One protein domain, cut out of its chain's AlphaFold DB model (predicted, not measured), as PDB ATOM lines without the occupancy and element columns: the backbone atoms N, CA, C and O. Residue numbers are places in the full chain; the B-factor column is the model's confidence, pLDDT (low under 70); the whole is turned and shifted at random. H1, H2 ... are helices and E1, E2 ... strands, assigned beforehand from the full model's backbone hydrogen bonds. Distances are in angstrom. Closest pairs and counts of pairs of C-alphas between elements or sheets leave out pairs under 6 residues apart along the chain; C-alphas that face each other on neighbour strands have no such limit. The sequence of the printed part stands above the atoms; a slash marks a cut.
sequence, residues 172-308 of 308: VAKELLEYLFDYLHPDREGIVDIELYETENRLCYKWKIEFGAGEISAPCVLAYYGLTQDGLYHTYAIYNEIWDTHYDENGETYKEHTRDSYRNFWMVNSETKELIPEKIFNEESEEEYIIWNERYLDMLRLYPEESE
ATOM      1  N   VAL A 172     266.116 249.709 267.813       91.44
ATOM      2  CA  VAL A 172     265.352 248.454 267.665       91.44
ATOM      3  C   VAL A 172     265.813 247.368 268.640       91.44
ATOM      4  O   VAL A 172     264.977 246.753 269.301       91.44
ATOM      5  N   ALA A 173     267.128 247.150 268.789       91.94
ATOM      6  CA  ALA A 173     267.635 246.115 269.695       91.94
ATOM      7  C   ALA A 173     267.202 246.342 271.152       91.94
ATOM      8  O   ALA A 173     266.905 245.376 271.858       91.94
ATOM      9  N   LYS A 174     267.133 247.604 271.590       93.25
ATOM     10  CA  LYS A 174     266.703 247.989 272.937       93.25
ATOM     11  C   LYS A 174     265.201 247.853 273.122       93.25
ATOM     12  O   LYS A 174     264.777 247.267 274.114       93.25
ATOM     13  N   GLU A 175     264.404 248.316 272.166       94.38
ATOM     14  CA  GLU A 175     262.944 248.167 272.232       94.38
ATOM     15  C   GLU A 175     262.524 246.694 272.298       94.38
ATOM     16  O   GLU A 175     261.627 246.314 273.051       94.38
ATOM     17  N   LEU A 176     263.186 245.841 271.514       94.75
ATOM     18  CA  LEU A 176     262.928 244.405 271.504       94.75
ATOM     19  C   LEU A 176     263.431 243.702 272.772       94.75
ATOM     20  O   LEU A 176     262.779 242.767 273.236       94.75
ATOM     21  N   LEU A 177     264.536 244.169 273.360       94.50
ATOM     22  CA  LEU A 177     265.033 243.699 274.654       94.50
ATOM     23  C   LEU A 177     264.046 244.020 275.786       94.50
ATOM     24  O   LEU A 177     263.725 243.141 276.585       94.50
ATOM     25  N   GLU A 178     263.520 245.248 275.824       94.38
ATOM     26  CA  GLU A 178     262.470 245.666 276.764       94.38
ATOM     27  C   GLU A 178     261.187 244.843 276.574       94.38
ATOM     28  O   GLU A 178     260.636 244.312 277.541       94.38
ATOM     29  N   TYR A 179     260.755 244.654 275.323       95.31
ATOM     30  CA  TYR A 179     259.594 243.826 274.994       95.31
ATOM     31  C   TYR A 179     259.752 242.371 275.461       95.31
ATOM     32  O   TYR A 179     258.839 241.810 276.071       95.31
ATOM     33  N   LEU A 180     260.907 241.754 275.197       94.31
ATOM     34  CA  LEU A 180     261.197 240.390 275.636       94.31
ATOM     35  C   LEU A 180     261.231 240.294 277.165       94.31
ATOM     36  O   LEU A 180     260.685 239.344 277.726       94.31
ATOM     37  N   PHE A 181     261.821 241.277 277.847       91.44
ATOM     38  CA  PHE A 181     261.833 241.315 279.307       91.44
ATOM     39  C   PHE A 181     260.411 241.336 279.889       91.44
ATOM     40  O   PHE A 181     260.085 240.519 280.752       91.44
ATOM     41  N   ASP A 182     259.540 242.207 279.375       92.25
ATOM     42  CA  ASP A 182     258.144 242.301 279.817       92.25
ATOM     43  C   ASP A 182     257.332 241.042 279.495       92.25
ATOM     44  O   ASP A 182     256.469 240.641 280.277       92.25
ATOM     45  N   TYR A 183     257.623 240.377 278.375       90.75
ATOM     46  CA  TYR A 183     257.021 239.084 278.057       90.75
ATOM     47  C   TYR A 183     257.406 238.000 279.075       90.75
ATOM     48  O   TYR A 183     256.557 237.203 279.482       90.75
ATOM     49  N   LEU A 184     258.675 237.961 279.490       85.62
ATOM     50  CA  LEU A 184     259.185 236.985 280.458       85.62
ATOM     51  C   LEU A 184     258.714 237.276 281.890       85.62
ATOM     52  O   LEU A 184     258.521 236.344 282.673       85.62
ATOM     53  N   HIS A 185     258.508 238.552 282.222       84.44
ATOM     54  CA  HIS A 185     258.170 239.025 283.564       84.44
ATOM     55  C   HIS A 185     256.966 239.990 283.561       84.44
ATOM     56  O   HIS A 185     257.103 241.151 283.953       84.44
ATOM     57  N   PRO A 186     255.760 239.526 283.180       83.31
ATOM     58  CA  PRO A 186     254.608 240.399 282.933       83.31
ATOM     59  C   PRO A 186     254.057 241.100 284.184       83.31
ATOM     60  O   PRO A 186     253.417 242.145 284.079       83.31
ATOM     61  N   ASP A 187     254.266 240.531 285.369       85.81
ATOM     62  CA  ASP A 187     253.865 241.097 286.662       85.81
ATOM     63  C   ASP A 187     255.040 241.692 287.451       85.81
ATOM     64  O   ASP A 187     254.815 242.381 288.448       85.81
ATOM     65  N   ARG A 188     256.277 241.449 286.992       83.00
ATOM     66  CA  ARG A 188     257.537 241.824 287.651       83.00
ATOM     67  C   ARG A 188     257.585 241.427 289.135       83.00
ATOM     68  O   ARG A 188     258.309 242.041 289.919       83.00
ATOM     69  N   GLU A 189     256.813 240.415 289.539       81.56
ATOM     70  CA  GLU A 189     256.720 240.008 290.940       81.56
ATOM     71  C   GLU A 189     258.063 239.432 291.405       81.56
ATOM     72  O   GLU A 189     258.639 238.551 290.766       81.56
ATOM     73  N   GLY A 190     258.592 239.968 292.507       79.75
ATOM     74  CA  GLY A 190     259.890 239.569 293.050       79.75
ATOM     75  C   GLY A 190     261.102 240.069 292.256       79.75
ATOM     76  O   GLY A 190     262.221 239.771 292.651       79.75
ATOM     77  N   ILE A 191     260.934 240.836 291.174       88.25
ATOM     78  CA  ILE A 191     262.070 241.435 290.461       88.25
ATOM     79  C   ILE A 191     262.609 242.619 291.269       88.25
ATOM     80  O   ILE A 191     261.885 243.578 291.544       88.25
ATOM     81  N   VAL A 192     263.892 242.567 291.618       89.25
ATOM     82  CA  VAL A 192     264.598 243.612 292.375       89.25
ATOM     83  C   VAL A 192     265.930 243.951 291.706       89.25
ATOM     84  O   VAL A 192     266.436 243.171 290.900       89.25
ATOM     85  N   ASP A 193     266.495 245.117 292.032       91.62
ATOM     86  CA  ASP A 193     267.771 245.610 291.484       91.62
ATOM     87  C   ASP A 193     267.845 245.539 289.945       91.62
ATOM     88  O   ASP A 193     268.845 245.097 289.384       91.62
ATOM     89  N   ILE A 194     266.760 245.916 289.260       93.06
ATOM     90  CA  ILE A 194     266.720 245.924 287.797       93.06
ATOM     91  C   ILE A 194     267.453 247.144 287.231       93.06
ATOM     92  O   ILE A 194     267.162 248.282 287.606       93.06
ATOM     93  N   GLU A 195     268.355 246.910 286.286       94.31
ATOM     94  CA  GLU A 195     269.113 247.941 285.583       94.31
ATOM     95  C   GLU A 195     269.246 247.609 284.093       94.31
ATOM     96  O   GLU A 195     269.538 246.474 283.716       94.31
ATOM     97  N   LEU A 196     269.019 248.613 283.243       91.81
ATOM     98  CA  LEU A 196     269.397 248.577 281.833       91.81
ATOM     99  C   LEU A 196     270.728 249.312 281.702       91.81
ATOM    100  O   LEU A 196     270.833 250.460 282.141       91.81
ATOM    101  N   TYR A 197     271.716 248.668 281.098       88.19
ATOM    102  CA  TYR A 197     273.040 249.240 280.906       88.19
ATOM    103  C   TYR A 197     273.659 248.750 279.602       88.19
ATOM    104  O   TYR A 197     273.334 247.682 279.081       88.19
ATOM    105  N   GLU A 198     274.571 249.559 279.090       82.56
ATOM    106  CA  GLU A 198     275.416 249.233 277.952       82.56
ATOM    107  C   GLU A 198     276.836 249.071 278.490       82.56
ATOM    108  O   GLU A 198     277.324 249.880 279.281       82.56
ATOM    109  N   THR A 199     277.467 247.963 278.132       74.00
ATOM    110  CA  THR A 199     278.906 247.765 278.316       74.00
ATOM    111  C   THR A 199     279.606 248.129 277.017       74.00
ATOM    112  O   THR A 199     278.951 248.242 275.988       74.00
ATOM    113  N   GLU A 200     280.937 248.193 277.017       65.75
ATOM    114  CA  GLU A 200     281.715 248.317 275.771       65.75
ATOM    115  C   GLU A 200     281.377 247.239 274.730       65.75
ATOM    116  O   GLU A 200     281.712 247.377 273.560       65.75
ATOM    117  N   ASN A 201     280.750 246.141 275.158       70.56
ATOM    118  CA  ASN A 201     280.607 244.929 274.377       70.56
ATOM    119  C   ASN A 201     279.169 244.466 274.181       70.56
ATOM    120  O   ASN A 201     279.001 243.532 273.409       70.56
ATOM    121  N   ARG A 202     278.173 245.001 274.905       82.31
ATOM    122  CA  ARG A 202     276.779 244.509 274.896       82.31
ATOM    123  C   ARG A 202     275.799 245.504 275.503       82.31
ATOM    124  O   ARG A 202     276.074 246.081 276.554       82.31
ATOM    125  N   LEU A 203     274.594 245.529 274.935       90.19
ATOM    126  CA  LEU A 203     273.372 246.044 275.552       90.19
ATOM    127  C   LEU A 203     272.733 244.973 276.458       90.19
ATOM    128  O   LEU A 203     272.419 243.875 275.984       90.19
ATOM    129  N   CYS A 204     272.503 245.299 277.733       91.44
ATOM    130  CA  CYS A 204     272.101 244.342 278.765       91.44
ATOM    131  C   CYS A 204     270.980 244.864 279.680       91.44
ATOM    132  O   CYS A 204     271.030 245.987 280.177       91.44
ATOM    133  N   TYR A 205     270.025 243.990 280.002       92.50
ATOM    134  CA  TYR A 205     269.172 244.095 281.186       92.50
ATOM    135  C   TYR A 205     269.702 243.166 282.273       92.50
ATOM    136  O   TYR A 205     269.879 241.977 282.018       92.50
ATOM    137  N   LYS A 206     269.884 243.661 283.494       93.19
ATOM    138  CA  LYS A 206     270.269 242.852 284.655       93.19
ATOM    139  C   LYS A 206     269.289 243.035 285.790       93.19
ATOM    140  O   LYS A 206     268.769 244.125 285.990       93.19
ATOM    141  N   TRP A 207     269.003 241.954 286.503       91.31
ATOM    142  CA  TRP A 207     268.083 241.965 287.636       91.31
ATOM    143  C   TRP A 207     268.372 240.824 288.607       91.31
ATOM    144  O   TRP A 207     269.141 239.903 288.318       91.31
ATOM    145  N   LYS A 208     267.716 240.857 289.766       86.25
ATOM    146  CA  LYS A 208     267.681 239.759 290.737       86.25
ATOM    147  C   LYS A 208     266.239 239.395 291.070       86.25
ATOM    148  O   LYS A 208     265.312 240.153 290.787       86.25
ATOM    149  N   ILE A 209     266.061 238.227 291.676       81.38
ATOM    150  CA  ILE A 209     264.762 237.719 292.118       81.38
ATOM    151  C   ILE A 209     264.772 237.603 293.645       81.38
ATOM    152  O   ILE A 209     265.636 236.930 294.207       81.38
ATOM    153  N   GLU A 210     263.815 238.247 294.306       81.94
ATOM    154  CA  GLU A 210     263.507 238.087 295.724       81.94
ATOM    155  C   GLU A 210     262.508 236.938 295.915       81.94
ATOM    156  O   GLU A 210     261.407 236.925 295.361       81.94
ATOM    157  N   PHE A 211     262.887 235.959 296.731       76.19
ATOM    158  CA  PHE A 211     262.036 234.840 297.115       76.19
ATOM    159  C   PHE A 211     261.265 235.160 298.400       76.19
ATOM    160  O   PHE A 211     261.692 235.972 299.215       76.19
ATOM    161  N   GLY A 212     260.148 234.466 298.648       65.12
ATOM    162  CA  GLY A 212     259.203 234.764 299.741       65.12
ATOM    163  C   GLY A 212     259.738 234.736 301.189       65.12
ATOM    164  O   GLY A 212     258.963 234.981 302.112       65.12
ATOM    165  N   ALA A 213     261.025 234.448 301.411       72.75
ATOM    166  CA  ALA A 213     261.720 234.553 302.699       72.75
ATOM    167  C   ALA A 213     262.709 235.742 302.785       72.75
ATOM    168  O   ALA A 213     263.439 235.844 303.770       72.75
ATOM    169  N   GLY A 214     262.745 236.623 301.776       74.19
ATOM    170  CA  GLY A 214     263.710 237.727 301.653       74.19
ATOM    171  C   GLY A 214     265.083 237.300 301.118       74.19
ATOM    172  O   GLY A 214     266.041 238.068 301.175       74.19
ATOM    173  N   GLU A 215     265.208 236.061 300.638       75.94
ATOM    174  CA  GLU A 215     266.406 235.585 299.944       75.94
ATOM    175  C   GLU A 215     266.468 236.205 298.545       75.94
ATOM    176  O   GLU A 215     265.455 236.255 297.852       75.94
ATOM    177  N   ILE A 216     267.651 236.659 298.127       79.69
ATOM    178  CA  ILE A 216     267.870 237.307 296.830       79.69
ATOM    179  C   ILE A 216     268.758 236.406 295.969       79.69
ATOM    180  O   ILE A 216     269.803 235.936 296.426       79.69
ATOM    181  N   SER A 217     268.354 236.174 294.720       75.94
ATOM    182  CA  SER A 217     269.117 235.381 293.758       75.94
ATOM    183  C   SER A 217     270.448 236.038 293.361       75.94
ATOM    184  O   SER A 217     270.657 237.244 293.510       75.94
ATOM    185  N   ALA A 218     271.333 235.251 292.745       76.94
ATOM    186  CA  ALA A 218     272.402 235.809 291.921       76.94
ATOM    187  C   ALA A 218     271.815 236.640 290.753       76.94
ATOM    188  O   ALA A 218     270.661 236.402 290.366       76.94
ATOM    189  N   PRO A 219     272.576 237.600 290.193       84.81
ATOM    190  CA  PRO A 219     272.112 238.396 289.064       84.81
ATOM    191  C   PRO A 219     271.820 237.543 287.826       84.81
ATOM    192  O   PRO A 219     272.614 236.681 287.442       84.81
ATOM    193  N   CYS A 220     270.680 237.816 287.204       84.81
ATOM    194  CA  CYS A 220     270.305 237.336 285.881       84.81
ATOM    195  C   CYS A 220     270.526 238.464 284.875       84.81
ATOM    196  O   CYS A 220     270.258 239.624 285.191       84.81
ATOM    197  N   VAL A 221     270.993 238.116 283.680       90.56
ATOM    198  CA  VAL A 221     271.252 239.056 282.591       90.56
ATOM    199  C   VAL A 221     270.512 238.597 281.340       90.56
ATOM    200  O   VAL A 221     270.536 237.414 281.005       90.56
ATOM    201  N   LEU A 222     269.867 239.540 280.661       92.00
ATOM    202  CA  LEU A 222     269.329 239.434 279.310       92.00
ATOM    203  C   LEU A 222     270.159 240.364 278.427       92.00
ATOM    204  O   LEU A 222     270.077 241.578 278.587       92.00
ATOM    205  N   ALA A 223     270.955 239.818 277.515       91.31
ATOM    206  CA  ALA A 223     271.850 240.601 276.669       91.31
ATOM    207  C   ALA A 223     271.505 240.450 275.190       91.31
ATOM    208  O   ALA A 223     271.204 239.346 274.731       91.31
ATOM    209  N   TYR A 224     271.600 241.544 274.436       91.50
ATOM    210  CA  TYR A 224     271.558 241.490 272.980       91.50
ATOM    211  C   TYR A 224     272.785 240.745 272.443       91.50
ATOM    212  O   TYR A 224     273.908 240.975 272.892       91.50
ATOM    213  N   TYR A 225     272.555 239.834 271.499       85.00
ATOM    214  CA  TYR A 225     273.593 238.969 270.944       85.00
ATOM    215  C   TYR A 225     273.863 239.241 269.464       85.00
ATOM    216  O   TYR A 225     275.008 239.113 269.042       85.00
ATOM    217  N   GLY A 226     272.854 239.634 268.685       84.12
ATOM    218  CA  GLY A 226     273.007 239.950 267.265       84.12
ATOM    219  C   GLY A 226     271.698 239.835 266.492       84.12
ATOM    220  O   GLY A 226     270.630 239.708 267.089       84.12
ATOM    221  N   LEU A 227     271.791 239.855 265.164       81.69
ATOM    222  CA  LEU A 227     270.662 239.700 264.252       81.69
ATOM    223  C   LEU A 227     270.919 238.610 263.206       81.69
ATOM    224  O   LEU A 227     272.063 238.241 262.933       81.69
ATOM    225  N   THR A 228     269.845 238.104 262.614       78.19
ATOM    226  CA  THR A 228     269.894 237.191 261.470       78.19
ATOM    227  C   THR A 228     270.286 237.910 260.182       78.19
ATOM    228  O   THR A 228     270.143 239.122 260.049       78.19
ATOM    229  N   GLN A 229     270.754 237.143 259.192       71.06
ATOM    230  CA  GLN A 229     271.174 237.677 257.888       71.06
ATOM    231  C   GLN A 229     270.060 238.393 257.115       71.06
ATOM    232  O   GLN A 229     270.355 239.202 256.246       71.06
ATOM    233  N   ASP A 230     268.794 238.092 257.402       71.94
ATOM    234  CA  ASP A 230     267.640 238.762 256.797       71.94
ATOM    235  C   ASP A 230     267.242 240.062 257.524       71.94
ATOM    236  O   ASP A 230     266.339 240.761 257.066       71.94
ATOM    237  N   GLY A 231     267.881 240.385 258.657       74.44
ATOM    238  CA  GLY A 231     267.567 241.552 259.485       74.44
ATOM    239  C   GLY A 231     266.229 241.487 260.225       74.44
ATOM    240  O   GLY A 231     265.812 242.479 260.820       74.44
ATOM    241  N   LEU A 232     265.523 240.352 260.193       81.00
ATOM    242  CA  LEU A 232     264.176 240.244 260.765       81.00
ATOM    243  C   LEU A 232     264.172 239.774 262.216       81.00
ATOM    244  O   LEU A 232     263.272 240.150 262.971       81.00
ATOM    245  N   TYR A 233     265.139 238.948 262.610       87.12
ATOM    246  CA  TYR A 233     265.197 238.377 263.946       87.12
ATOM    247  C   TYR A 233     266.416 238.867 264.708       87.12
ATOM    248  O   TYR A 233     267.544 238.812 264.228       87.12
ATOM    249  N   HIS A 234     266.167 239.286 265.942       90.69
ATOM    250  CA  HIS A 234     267.182 239.727 266.886       90.69
ATOM    251  C   HIS A 234     267.333 238.688 267.987       90.69
ATOM    252  O   HIS A 234     266.350 238.296 268.618       90.69
ATOM    253  N   THR A 235     268.562 238.241 268.208       89.75
ATOM    254  CA  THR A 235     268.904 237.204 269.174       89.75
ATOM    255  C   THR A 235     269.321 237.828 270.501       89.75
ATOM    256  O   THR A 235     270.139 238.748 270.550       89.75
ATOM    257  N   TYR A 236     268.794 237.275 271.589       91.69
ATOM    258  CA  TYR A 236     269.070 237.674 272.962       91.69
ATOM    259  C   TYR A 236     269.437 236.464 273.806       91.69
ATOM    260  O   TYR A 236     268.789 235.424 273.725       91.69
ATOM    261  N   ALA A 237     270.440 236.613 274.660       89.12
ATOM    262  CA  ALA A 237     270.894 235.573 275.568       89.12
ATOM    263  C   ALA A 237     270.435 235.869 276.997       89.12
ATOM    264  O   ALA A 237     270.616 236.982 277.484       89.12
ATOM    265  N   ILE A 238     269.909 234.860 277.691       87.00
ATOM    266  CA  ILE A 238     269.669 234.898 279.135       87.00
ATOM    267  C   ILE A 238     270.741 234.066 279.821       87.00
ATOM    268  O   ILE A 238     270.880 232.876 279.528       87.00
ATOM    269  N   TYR A 239     271.452 234.652 280.775       81.69
ATOM    270  CA  TYR A 239     272.483 233.964 281.547       81.69
ATOM    271  C   TYR A 239     272.538 234.449 282.996       81.69
ATOM    272  O   TYR A 239     271.999 235.499 283.342       81.69
ATOM    273  N   ASN A 240     273.165 233.655 283.862       78.94
ATOM    274  CA  ASN A 240     273.584 234.123 285.181       78.94
ATOM    275  C   ASN A 240     275.053 234.516 285.130       78.94
ATOM    276  O   ASN A 240     275.859 233.775 284.567       78.94
ATOM    277  N   GLU A 241     275.406 235.593 285.813       79.00
ATOM    278  CA  GLU A 241     276.806 235.862 286.117       79.00
ATOM    279  C   GLU A 241     277.241 235.008 287.318       79.00
ATOM    280  O   GLU A 241     276.600 235.026 288.377       79.00
ATOM    281  N   ILE A 242     278.339 234.268 287.170       75.50
ATOM    282  CA  ILE A 242     278.964 233.522 288.262       75.50
ATOM    283  C   ILE A 242     280.118 234.353 288.814       75.50
ATOM    284  O   ILE A 242     281.049 234.703 288.088       75.50
ATOM    285  N   TRP A 243     280.031 234.653 290.109       80.31
ATOM    286  CA  TRP A 243     281.010 235.447 290.841       80.31
ATOM    287  C   TRP A 243     281.616 234.610 291.961       80.31
ATOM    288  O   TRP A 243     280.931 234.322 292.953       80.31
ATOM    289  N   ASP A 244     282.888 234.254 291.823       78.56
ATOM    290  CA  ASP A 244     283.616 233.516 292.847       78.56
ATOM    291  C   ASP A 244     284.201 234.469 293.896       78.56
ATOM    292  O   ASP A 244     284.396 235.667 293.677       78.56
ATOM    293  N   THR A 245     284.408 233.946 295.105       87.25
ATOM    294  CA  THR A 245     285.013 234.702 296.208       87.25
ATOM    295  C   THR A 245     286.495 234.382 296.281       87.25
ATOM    296  O   THR A 245     286.874 233.233 296.507       87.25
ATOM    297  N   HIS A 246     287.316 235.414 296.137       84.94
ATOM    298  CA  HIS A 246     288.769 235.339 296.186       84.94
ATOM    299  C   HIS A 246     289.297 236.040 297.439       84.94
ATOM    300  O   HIS A 246     288.589 236.826 298.073       84.94
ATOM    301  N   TYR A 247     290.540 235.728 297.803       89.06
ATOM    302  CA  TYR A 247     291.254 236.360 298.909       89.06
ATOM    303  C   TYR A 247     292.418 237.162 298.346       89.06
ATOM    304  O   TYR A 247     293.205 236.628 297.563       89.06
ATOM    305  N   ASP A 248     292.530 238.422 298.751       86.50
ATOM    306  CA  ASP A 248     293.689 239.243 298.419       86.50
ATOM    307  C   ASP A 248     294.923 238.855 299.265       86.50
ATOM    308  O   ASP A 248     294.874 237.988 300.146       86.50
ATOM    309  N   GLU A 249     296.054 239.520 299.016       88.00
ATOM    310  CA  GLU A 249     297.311 239.292 299.747       88.00
ATOM    311  C   GLU A 249     297.215 239.606 301.255       88.00
ATOM    312  O   GLU A 249     298.033 239.124 302.044       88.00
ATOM    313  N   ASN A 250     296.206 240.379 301.667       88.50
ATOM    314  CA  ASN A 250     295.934 240.753 303.054       88.50
ATOM    315  C   ASN A 250     294.919 239.813 303.736       88.50
ATOM    316  O   ASN A 250     294.692 239.930 304.944       88.50
ATOM    317  N   GLY A 251     294.337 238.863 302.994       85.69
ATOM    318  CA  GLY A 251     293.294 237.953 303.462       85.69
ATOM    319  C   GLY A 251     291.882 238.550 303.457       85.69
ATOM    320  O   GLY A 251     290.977 237.948 304.041       85.69
ATOM    321  N   GLU A 252     291.677 239.707 302.827       88.88
ATOM    322  CA  GLU A 252     290.357 240.293 302.598       88.88
ATOM    323  C   GLU A 252     289.658 239.603 301.424       88.88
ATOM    324  O   GLU A 252     290.272 239.246 300.418       88.88
ATOM    325  N   THR A 253     288.350 239.385 301.561       87.38
ATOM    326  CA  THR A 253     287.553 238.729 300.524       87.38
ATOM    327  C   THR A 253     287.037 239.739 299.513       87.38
ATOM    328  O   THR A 253     286.379 240.705 299.905       87.38
ATOM    329  N   TYR A 254     287.211 239.452 298.228       82.44
ATOM    330  CA  TYR A 254     286.558 240.178 297.141       82.44
ATOM    331  C   TYR A 254     285.817 239.204 296.217       82.44
ATOM    332  O   TYR A 254     286.077 237.999 296.227       82.44
ATOM    333  N   LYS A 255     284.837 239.713 295.463       81.88
ATOM    334  CA  LYS A 255     284.131 238.931 294.443       81.88
ATOM    335  C   LYS A 255     284.682 239.274 293.070       81.88
ATOM    336  O   LYS A 255     284.790 240.454 292.747       81.88
ATOM    337  N   GLU A 256     284.972 238.254 292.281       79.06
ATOM    338  CA  GLU A 256     285.466 238.382 290.912       79.06
ATOM    339  C   GLU A 256     284.507 237.659 289.970       79.06
ATOM    340  O   GLU A 256     284.003 236.587 290.310       79.06
ATOM    341  N   HIS A 257     284.197 238.258 288.818       76.19
ATOM    342  CA  HIS A 257     283.410 237.575 287.793       76.19
ATOM    343  C   HIS A 257     284.283 236.493 287.175       76.19
ATOM    344  O   HIS A 257     285.413 236.758 286.775       76.19
ATOM    345  N   THR A 258     283.764 235.272 287.122       72.06
ATOM    346  CA  THR A 258     284.538 234.121 286.651       72.06
ATOM    347  C   THR A 258     284.019 233.620 285.313       72.06
ATOM    348  O   THR A 258     284.805 233.300 284.423       72.06
ATOM    349  N   ARG A 259     282.692 233.505 285.164       72.94
ATOM    350  CA  ARG A 259     282.056 233.040 283.925       72.94
ATOM    351  C   ARG A 259     280.571 233.365 283.866       72.94
ATOM    352  O   ARG A 259     279.919 233.544 284.894       72.94
ATOM    353  N   ASP A 260     280.025 233.289 282.660       76.75
ATOM    354  CA  ASP A 260     278.585 233.326 282.419       76.75
ATOM    355  C   ASP A 260     278.018 231.910 282.284       76.75
ATOM    356  O   ASP A 260     278.562 231.056 281.582       76.75
ATOM    357  N   SER A 261     276.894 231.658 282.950       74.44
ATOM    358  CA  SER A 261     276.120 230.424 282.812       74.44
ATOM    359  C   SER A 261     274.900 230.702 281.939       74.44
ATOM    360  O   SER A 261     273.871 231.190 282.421       74.44
ATOM    361  N   TYR A 262     275.040 230.430 280.641       71.94
ATOM    362  CA  TYR A 262     273.982 230.615 279.651       71.94
ATOM    363  C   TYR A 262     272.816 229.666 279.915       71.94
ATOM    364  O   TYR A 262     272.992 228.458 280.035       71.94
ATOM    365  N   ARG A 263     271.613 230.236 280.025       69.75
ATOM    366  CA  ARG A 263     270.374 229.496 280.268       69.75
ATOM    367  C   ARG A 263     269.638 229.218 278.969       69.75
ATOM    368  O   ARG A 263     269.286 228.078 278.714       69.75
ATOM    369  N   ASN A 264     269.352 230.266 278.196       78.44
ATOM    370  CA  ASN A 264     268.542 230.198 276.980       78.44
ATOM    371  C   ASN A 264     268.900 231.341 276.035       78.44
ATOM    372  O   ASN A 264     269.371 232.389 276.476       78.44
ATOM    373  N   PHE A 265     268.581 231.154 274.764       85.75
ATOM    374  CA  PHE A 265     268.564 232.198 273.755       85.75
ATOM    375  C   PHE A 265     267.120 232.440 273.311       85.75
ATOM    376  O   PHE A 265     266.239 231.594 273.480       85.75
ATOM    377  N   TRP A 266     266.851 233.632 272.807       90.31
ATOM    378  CA  TRP A 266     265.549 234.033 272.300       90.31
ATOM    379  C   TRP A 266     265.744 234.852 271.044       90.31
ATOM    380  O   TRP A 266     266.494 235.822 271.053       90.31
ATOM    381  N   MET A 267     265.029 234.490 269.991       91.44
ATOM    382  CA  MET A 267     264.910 235.299 268.793       91.44
ATOM    383  C   MET A 267     263.598 236.075 268.848       91.44
ATOM    384  O   MET A 267     262.536 235.514 269.137       91.44
ATOM    385  N   VAL A 268     263.675 237.367 268.559       93.19
ATOM    386  CA  VAL A 268     262.533 238.279 268.534       93.19
ATOM    387  C   VAL A 268     262.406 238.850 267.133       93.19
ATOM    388  O   VAL A 268     263.339 239.477 266.636       93.19
ATOM    389  N   ASN A 269     261.251 238.650 266.501       91.25
ATOM    390  CA  ASN A 269     260.968 239.259 265.208       91.25
ATOM    391  C   ASN A 269     260.697 240.762 265.385       91.25
ATOM    392  O   ASN A 269     259.806 241.150 266.150       91.25
ATOM    393  N   SER A 270     261.433 241.611 264.671       87.81
ATOM    394  CA  SER A 270     261.334 243.068 264.807       87.81
ATOM    395  C   SER A 270     259.972 243.629 264.376       87.81
ATOM    396  O   SER A 270     259.490 244.590 264.989       87.81
ATOM    397  N   GLU A 271     259.308 242.990 263.405       85.94
ATOM    398  CA  GLU A 271     258.035 243.430 262.822       85.94
ATOM    399  C   GLU A 271     256.811 242.846 263.530       85.94
ATOM    400  O   GLU A 271     255.898 243.570 263.928       85.94
ATOM    401  N   THR A 272     256.767 241.520 263.659       89.56
ATOM    402  CA  THR A 272     255.593 240.796 264.163       89.56
ATOM    403  C   THR A 272     255.598 240.669 265.679       89.56
ATOM    404  O   THR A 272     254.573 240.309 266.261       89.56
ATOM    405  N   LYS A 273     256.747 240.950 266.312       91.44
ATOM    406  CA  LYS A 273     257.014 240.690 267.730       91.44
ATOM    407  C   LYS A 273     256.830 239.214 268.113       91.44
ATOM    408  O   LYS A 273     256.573 238.897 269.278       91.44
ATOM    409  N   GLU A 274     256.946 238.310 267.135       93.00
ATOM    410  CA  GLU A 274     257.023 236.869 267.366       93.00
ATOM    411  C   GLU A 274     258.264 236.533 268.200       93.00
ATOM    412  O   GLU A 274     259.338 237.095 267.990       93.00
ATOM    413  N   LEU A 275     258.095 235.618 269.155       90.06
ATOM    414  CA  LEU A 275     259.127 235.193 270.093       90.06
ATOM    415  C   LEU A 275     259.415 233.709 269.902       90.06
ATOM    416  O   LEU A 275     258.521 232.872 270.063       90.06
ATOM    417  N   ILE A 276     260.669 233.388 269.600       86.81
ATOM    418  CA  ILE A 276     261.133 232.021 269.376       86.81
ATOM    419  C   ILE A 276     262.220 231.715 270.414       86.81
ATOM    420  O   ILE A 276     263.284 232.325 270.370       86.81
ATOM    421  N   PRO A 277     261.990 230.791 271.362       80.44
ATOM    422  CA  PRO A 277     263.054 230.330 272.243       80.44
ATOM    423  C   PRO A 277     264.045 229.456 271.464       80.44
ATOM    424  O   PRO A 277     263.647 228.502 270.793       80.44
ATOM    425  N   GLU A 278     265.332 229.747 271.607       68.38
ATOM    426  CA  GLU A 278     266.460 229.026 271.020       68.38
ATOM    427  C   GLU A 278     267.284 228.395 272.167       68.38
ATOM    428  O   GLU A 278     267.601 229.043 273.166       68.38
ATOM    429  N   LYS A 279     267.552 227.084 272.123       60.47
ATOM    430  CA  LYS A 279     268.216 226.369 273.233       60.47
ATOM    431  C   LYS A 279     269.741 226.378 273.082       60.47
ATOM    432  O   LYS A 279     270.235 226.121 271.992       60.47
ATOM    433  N   ILE A 280     270.464 226.506 274.204       47.97
ATOM    434  CA  ILE A 280     271.853 226.028 274.348       47.97
ATOM    435  C   ILE A 280     271.915 224.971 275.471       47.97
ATOM    436  O   ILE A 280     271.152 225.018 276.431       47.97
ATOM    437  N   PHE A 281     272.767 223.970 275.242       38.97
ATOM    438  CA  PHE A 281     272.977 222.676 275.902       38.97
ATOM    439  C   PHE A 281     272.927 222.614 277.444       38.97
ATOM    440  O   PHE A 281     273.358 223.524 278.143       38.97
ATOM    441  N   ASN A 282     272.490 221.456 277.964       33.12
ATOM    442  CA  ASN A 282     272.714 221.014 279.345       33.12
ATOM    443  C   ASN A 282     273.965 220.112 279.380       33.12
ATOM    444  O   ASN A 282     273.984 219.091 278.696       33.12
ATOM    445  N   GLU A 283     274.991 220.465 280.163       39.44
ATOM    446  CA  GLU A 283     276.245 219.694 280.303       39.44
ATOM    447  C   GLU A 283     276.063 218.318 280.987       39.44
ATOM    448  O   GLU A 283     276.980 217.502 280.957       39.44
ATOM    449  N   GLU A 284     274.900 218.016 281.582       38.19
ATOM    450  CA  GLU A 284     274.697 216.794 282.388       38.19
ATOM    451  C   GLU A 284     273.919 215.650 281.706       38.19
ATOM    452  O   GLU A 284     273.649 214.632 282.347       38.19
ATOM    453  N   SER A 285     273.550 215.752 280.425       36.88
ATOM    454  CA  SER A 285     272.796 214.686 279.746       36.88
ATOM    455  C   SER A 285     273.477 214.204 278.465       36.88
ATOM    456  O   SER A 285     273.498 214.929 277.475       36.88
ATOM    457  N   GLU A 286     273.909 212.936 278.437       35.81
ATOM    458  CA  GLU A 286     274.234 212.190 277.199       35.81
ATOM    459  C   GLU A 286     273.009 212.005 276.269       35.81
ATOM    460  O   GLU A 286     273.119 211.426 275.191       35.81
ATOM    461  N   GLU A 287     271.836 212.513 276.657       34.00
ATOM    462  CA  GLU A 287     270.625 212.545 275.841       34.00
ATOM    463  C   GLU A 287     270.199 213.999 275.585       34.00
ATOM    464  O   GLU A 287     269.670 214.684 276.464       34.00
ATOM    465  N   GLU A 288     270.418 214.465 274.353       32.19
ATOM    466  CA  GLU A 288     269.882 215.715 273.814       32.19
ATOM    467  C   GLU A 288     268.343 215.729 273.893       32.19
ATOM    468  O   GLU A 288     267.646 215.239 273.003       32.19
ATOM    469  N   TYR A 289     267.763 216.347 274.923       32.69
ATOM    470  CA  TYR A 289     266.341 216.703 274.887       32.69
ATOM    471  C   TYR A 289     266.146 218.013 274.121       32.69
ATOM    472  O   TYR A 289     265.929 219.099 274.679       32.69
ATOM    473  N   ILE A 290     266.200 217.885 272.796       35.19
ATOM    474  CA  ILE A 290     265.804 218.928 271.861       35.19
ATOM    475  C   ILE A 290     264.282 219.059 271.927       35.19
ATOM    476  O   ILE A 290     263.547 218.134 271.594       35.19
ATOM    477  N   ILE A 291     263.791 220.218 272.369       35.00
ATOM    478  CA  ILE A 291     262.402 220.585 272.076       35.00
ATOM    479  C   ILE A 291     262.512 221.410 270.805       35.00
ATOM    480  O   ILE A 291     262.682 222.624 270.867       35.00
ATOM    481  N   TRP A 292     262.527 220.720 269.665       38.06
ATOM    482  CA  TRP A 292     262.346 221.360 268.373       38.06
ATOM    483  C   TRP A 292     260.946 221.968 268.373       38.06
ATOM    484  O   TRP A 292     259.960 221.268 268.609       38.06
ATOM    485  N   ASN A 293     260.838 223.267 268.116       35.75
ATOM    486  CA  ASN A 293     259.567 223.818 267.679       35.75
ATOM    487  C   ASN A 293     259.284 223.209 266.296       35.75
ATOM    488  O   ASN A 293     259.947 223.571 265.325       35.75
ATOM    489  N   GLU A 294     258.336 222.269 266.201       35.41
ATOM    490  CA  GLU A 294     257.967 221.609 264.932       35.41
ATOM    491  C   GLU A 294     257.647 222.627 263.820       35.41
ATOM    492  O   GLU A 294     257.874 222.363 262.642       35.41
ATOM    493  N   ARG A 295     257.235 223.844 264.196       34.22
ATOM    494  CA  ARG A 295     256.900 224.936 263.278       34.22
ATOM    495  C   ARG A 295     258.107 225.525 262.526       34.22
ATOM    496  O   ARG A 295     257.930 226.019 261.417       34.22
ATOM    497  N   TYR A 296     259.315 225.456 263.094       37.50
ATOM    498  CA  TYR A 296     260.548 225.918 262.437       37.50
ATOM    499  C   TYR A 296     261.079 224.879 261.433       37.50
ATOM    500  O   TYR A 296     261.522 225.236 260.345       37.50
ATOM    501  N   LEU A 297     260.927 223.582 261.737       38.19
ATOM    502  CA  LEU A 297     261.209 222.500 260.784       38.19
ATOM    503  C   LEU A 297     260.246 222.520 259.589       38.19
ATOM    504  O   LEU A 297     260.665 222.225 258.474       38.19
ATOM    505  N   ASP A 298     258.984 222.898 259.796       39.06
ATOM    506  CA  ASP A 298     258.027 223.055 258.698       39.06
ATOM    507  C   ASP A 298     258.353 224.258 257.795       39.06
ATOM    508  O   ASP A 298     258.178 224.153 256.584       39.06
ATOM    509  N   MET A 299     258.895 225.363 258.330       39.53
ATOM    510  CA  MET A 299     259.395 226.473 257.498       39.53
ATOM    511  C   MET A 299     260.656 226.110 256.713       39.53
ATOM    512  O   MET A 299     260.741 226.429 255.530       39.53
ATOM    513  N   LEU A 300     261.614 225.410 257.329       37.47
ATOM    514  CA  LEU A 300     262.831 224.970 256.638       37.47
ATOM    515  C   LEU A 300     262.549 223.903 255.564       37.47
ATOM    516  O   LEU A 300     263.282 223.810 254.589       37.47
ATOM    517  N   ARG A 301     261.458 223.133 255.688       41.22
ATOM    518  CA  ARG A 301     260.990 222.181 254.660       41.22
ATOM    519  C   ARG A 301     260.238 222.828 253.495       41.22
ATOM    520  O   ARG A 301     259.993 222.151 252.499       41.22
ATOM    521  N   LEU A 302     259.835 224.094 253.619       36.94
ATOM    522  CA  LEU A 302     259.119 224.828 252.567       36.94
ATOM    523  C   LEU A 302     260.056 225.470 251.531       36.94
ATOM    524  O   LEU A 302     259.563 225.949 250.512       36.94
ATOM    525  N   TYR A 303     261.373 225.412 251.741       35.47
ATOM    526  CA  TYR A 303     262.380 225.699 250.722       35.47
ATOM    527  C   TYR A 303     262.941 224.375 250.192       35.47
ATOM    528  O   TYR A 303     263.789 223.771 250.851       35.47
ATOM    529  N   PRO A 304     262.463 223.861 249.046       36.81
ATOM    530  CA  PRO A 304     263.162 222.771 248.393       36.81
ATOM    531  C   PRO A 304     264.522 223.299 247.930       36.81
ATOM    532  O   PRO A 304     264.589 224.225 247.124       36.81
ATOM    533  N   GLU A 305     265.603 222.704 248.435       39.44
ATOM    534  CA  GLU A 305     266.840 222.625 247.665       39.44
ATOM    535  C   GLU A 305     266.457 221.987 246.324       39.44
ATOM    536  O   GLU A 305     266.105 220.805 246.266       39.44
ATOM    537  N   GLU A 306     266.428 222.779 245.252       38.38
ATOM    538  CA  GLU A 306     266.444 222.221 243.904       38.38
ATOM    539  C   GLU A 306     267.799 221.529 243.733       38.38
ATOM    540  O   GLU A 306     268.810 222.157 243.433       38.38
ATOM    541  N   SER A 307     267.829 220.228 244.015       38.91
ATOM    542  CA  SER A 307     268.921 219.351 243.616       38.91
ATOM    543  C   SER A 307     268.695 218.910 242.168       38.91
ATOM    544  O   SER A 307     267.625 218.372 241.865       38.91
ATOM    545  N   GLU A 308     269.708 219.145 241.333       35.69
ATOM    546  CA  GLU A 308     269.879 218.692 239.939       35.69
ATOM    547  C   GLU A 308     269.457 217.236 239.653       35.69
ATOM    548  O   GLU A 308     269.673 216.347 240.513       35.69
TER     549      GLU A 308
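AT A GLANCE: This is residues 172 to 308 of the 308 residues of an uncharacterized protein of Firmicutes bacterium CAG:95 (UniProt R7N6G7). A twisted sheet of six strands curls round one helix, H1, and a tail with the short helix H2 trails away from it. The long hairpin of E4 and E5 reaches one end of the longest axis, and the tail makes the other; residues 283 to 288 and 297 to 308 stick out. The printed part has 137 residues, in the order H1 E1 E2 E3 E4 E5 E6 H2, and its class is mixed, helices and strands. The antiparallel sheet, E1 E2 E3 E4 E5 E6 in order, is a meander, each strand the antiparallel neighbour of the one before. The whole is loose, with a radius of gyration of the C-alphas of 18.8 A and spans of 72 by 36 by 34 A.

IN THESE COORDINATES: H1, residues 172 to 184, begins at C-alpha 172 (265.352, 248.454, 267.665) and measures 18.3 A. E1 is residues 191 to 199, E2 202 to 209 and E3 220 to 227. E4, residues 233 to 247, measures 43.7 A, and E5, residues 253 to 269, 44.2 A. E6 is residues 275 to 278; H2, residues 294 to 300, ends at C-alpha 300 (262.831, 224.970, 256.638).

HOW THE PARTS SIT: H1 is on the sheet; its closest C-alphas to E3 are those of Ala 173 and Tyr 224, 6.9 A. N 195 and O 206 of E1 and E2 are 2.8 A apart, within hydrogen-bond range, as are N 240 and O 261 of E4 and E5, at 2.9 A. E5 bends by 56 degrees at residue 264. H2 is not on the sheet. In H1 and H2 every O i to N i+4 pair is within hydrogen-bond range.

THE WHOLE: The C-alphas of Asn 250 and Glu 308, 71.8 A, are the two farthest apart. The printed part has no cut. The link from E6 to H2 is long, with 15 residues between them, and 34 printed residues have pLDDT under 70, among them residues 278 to 308.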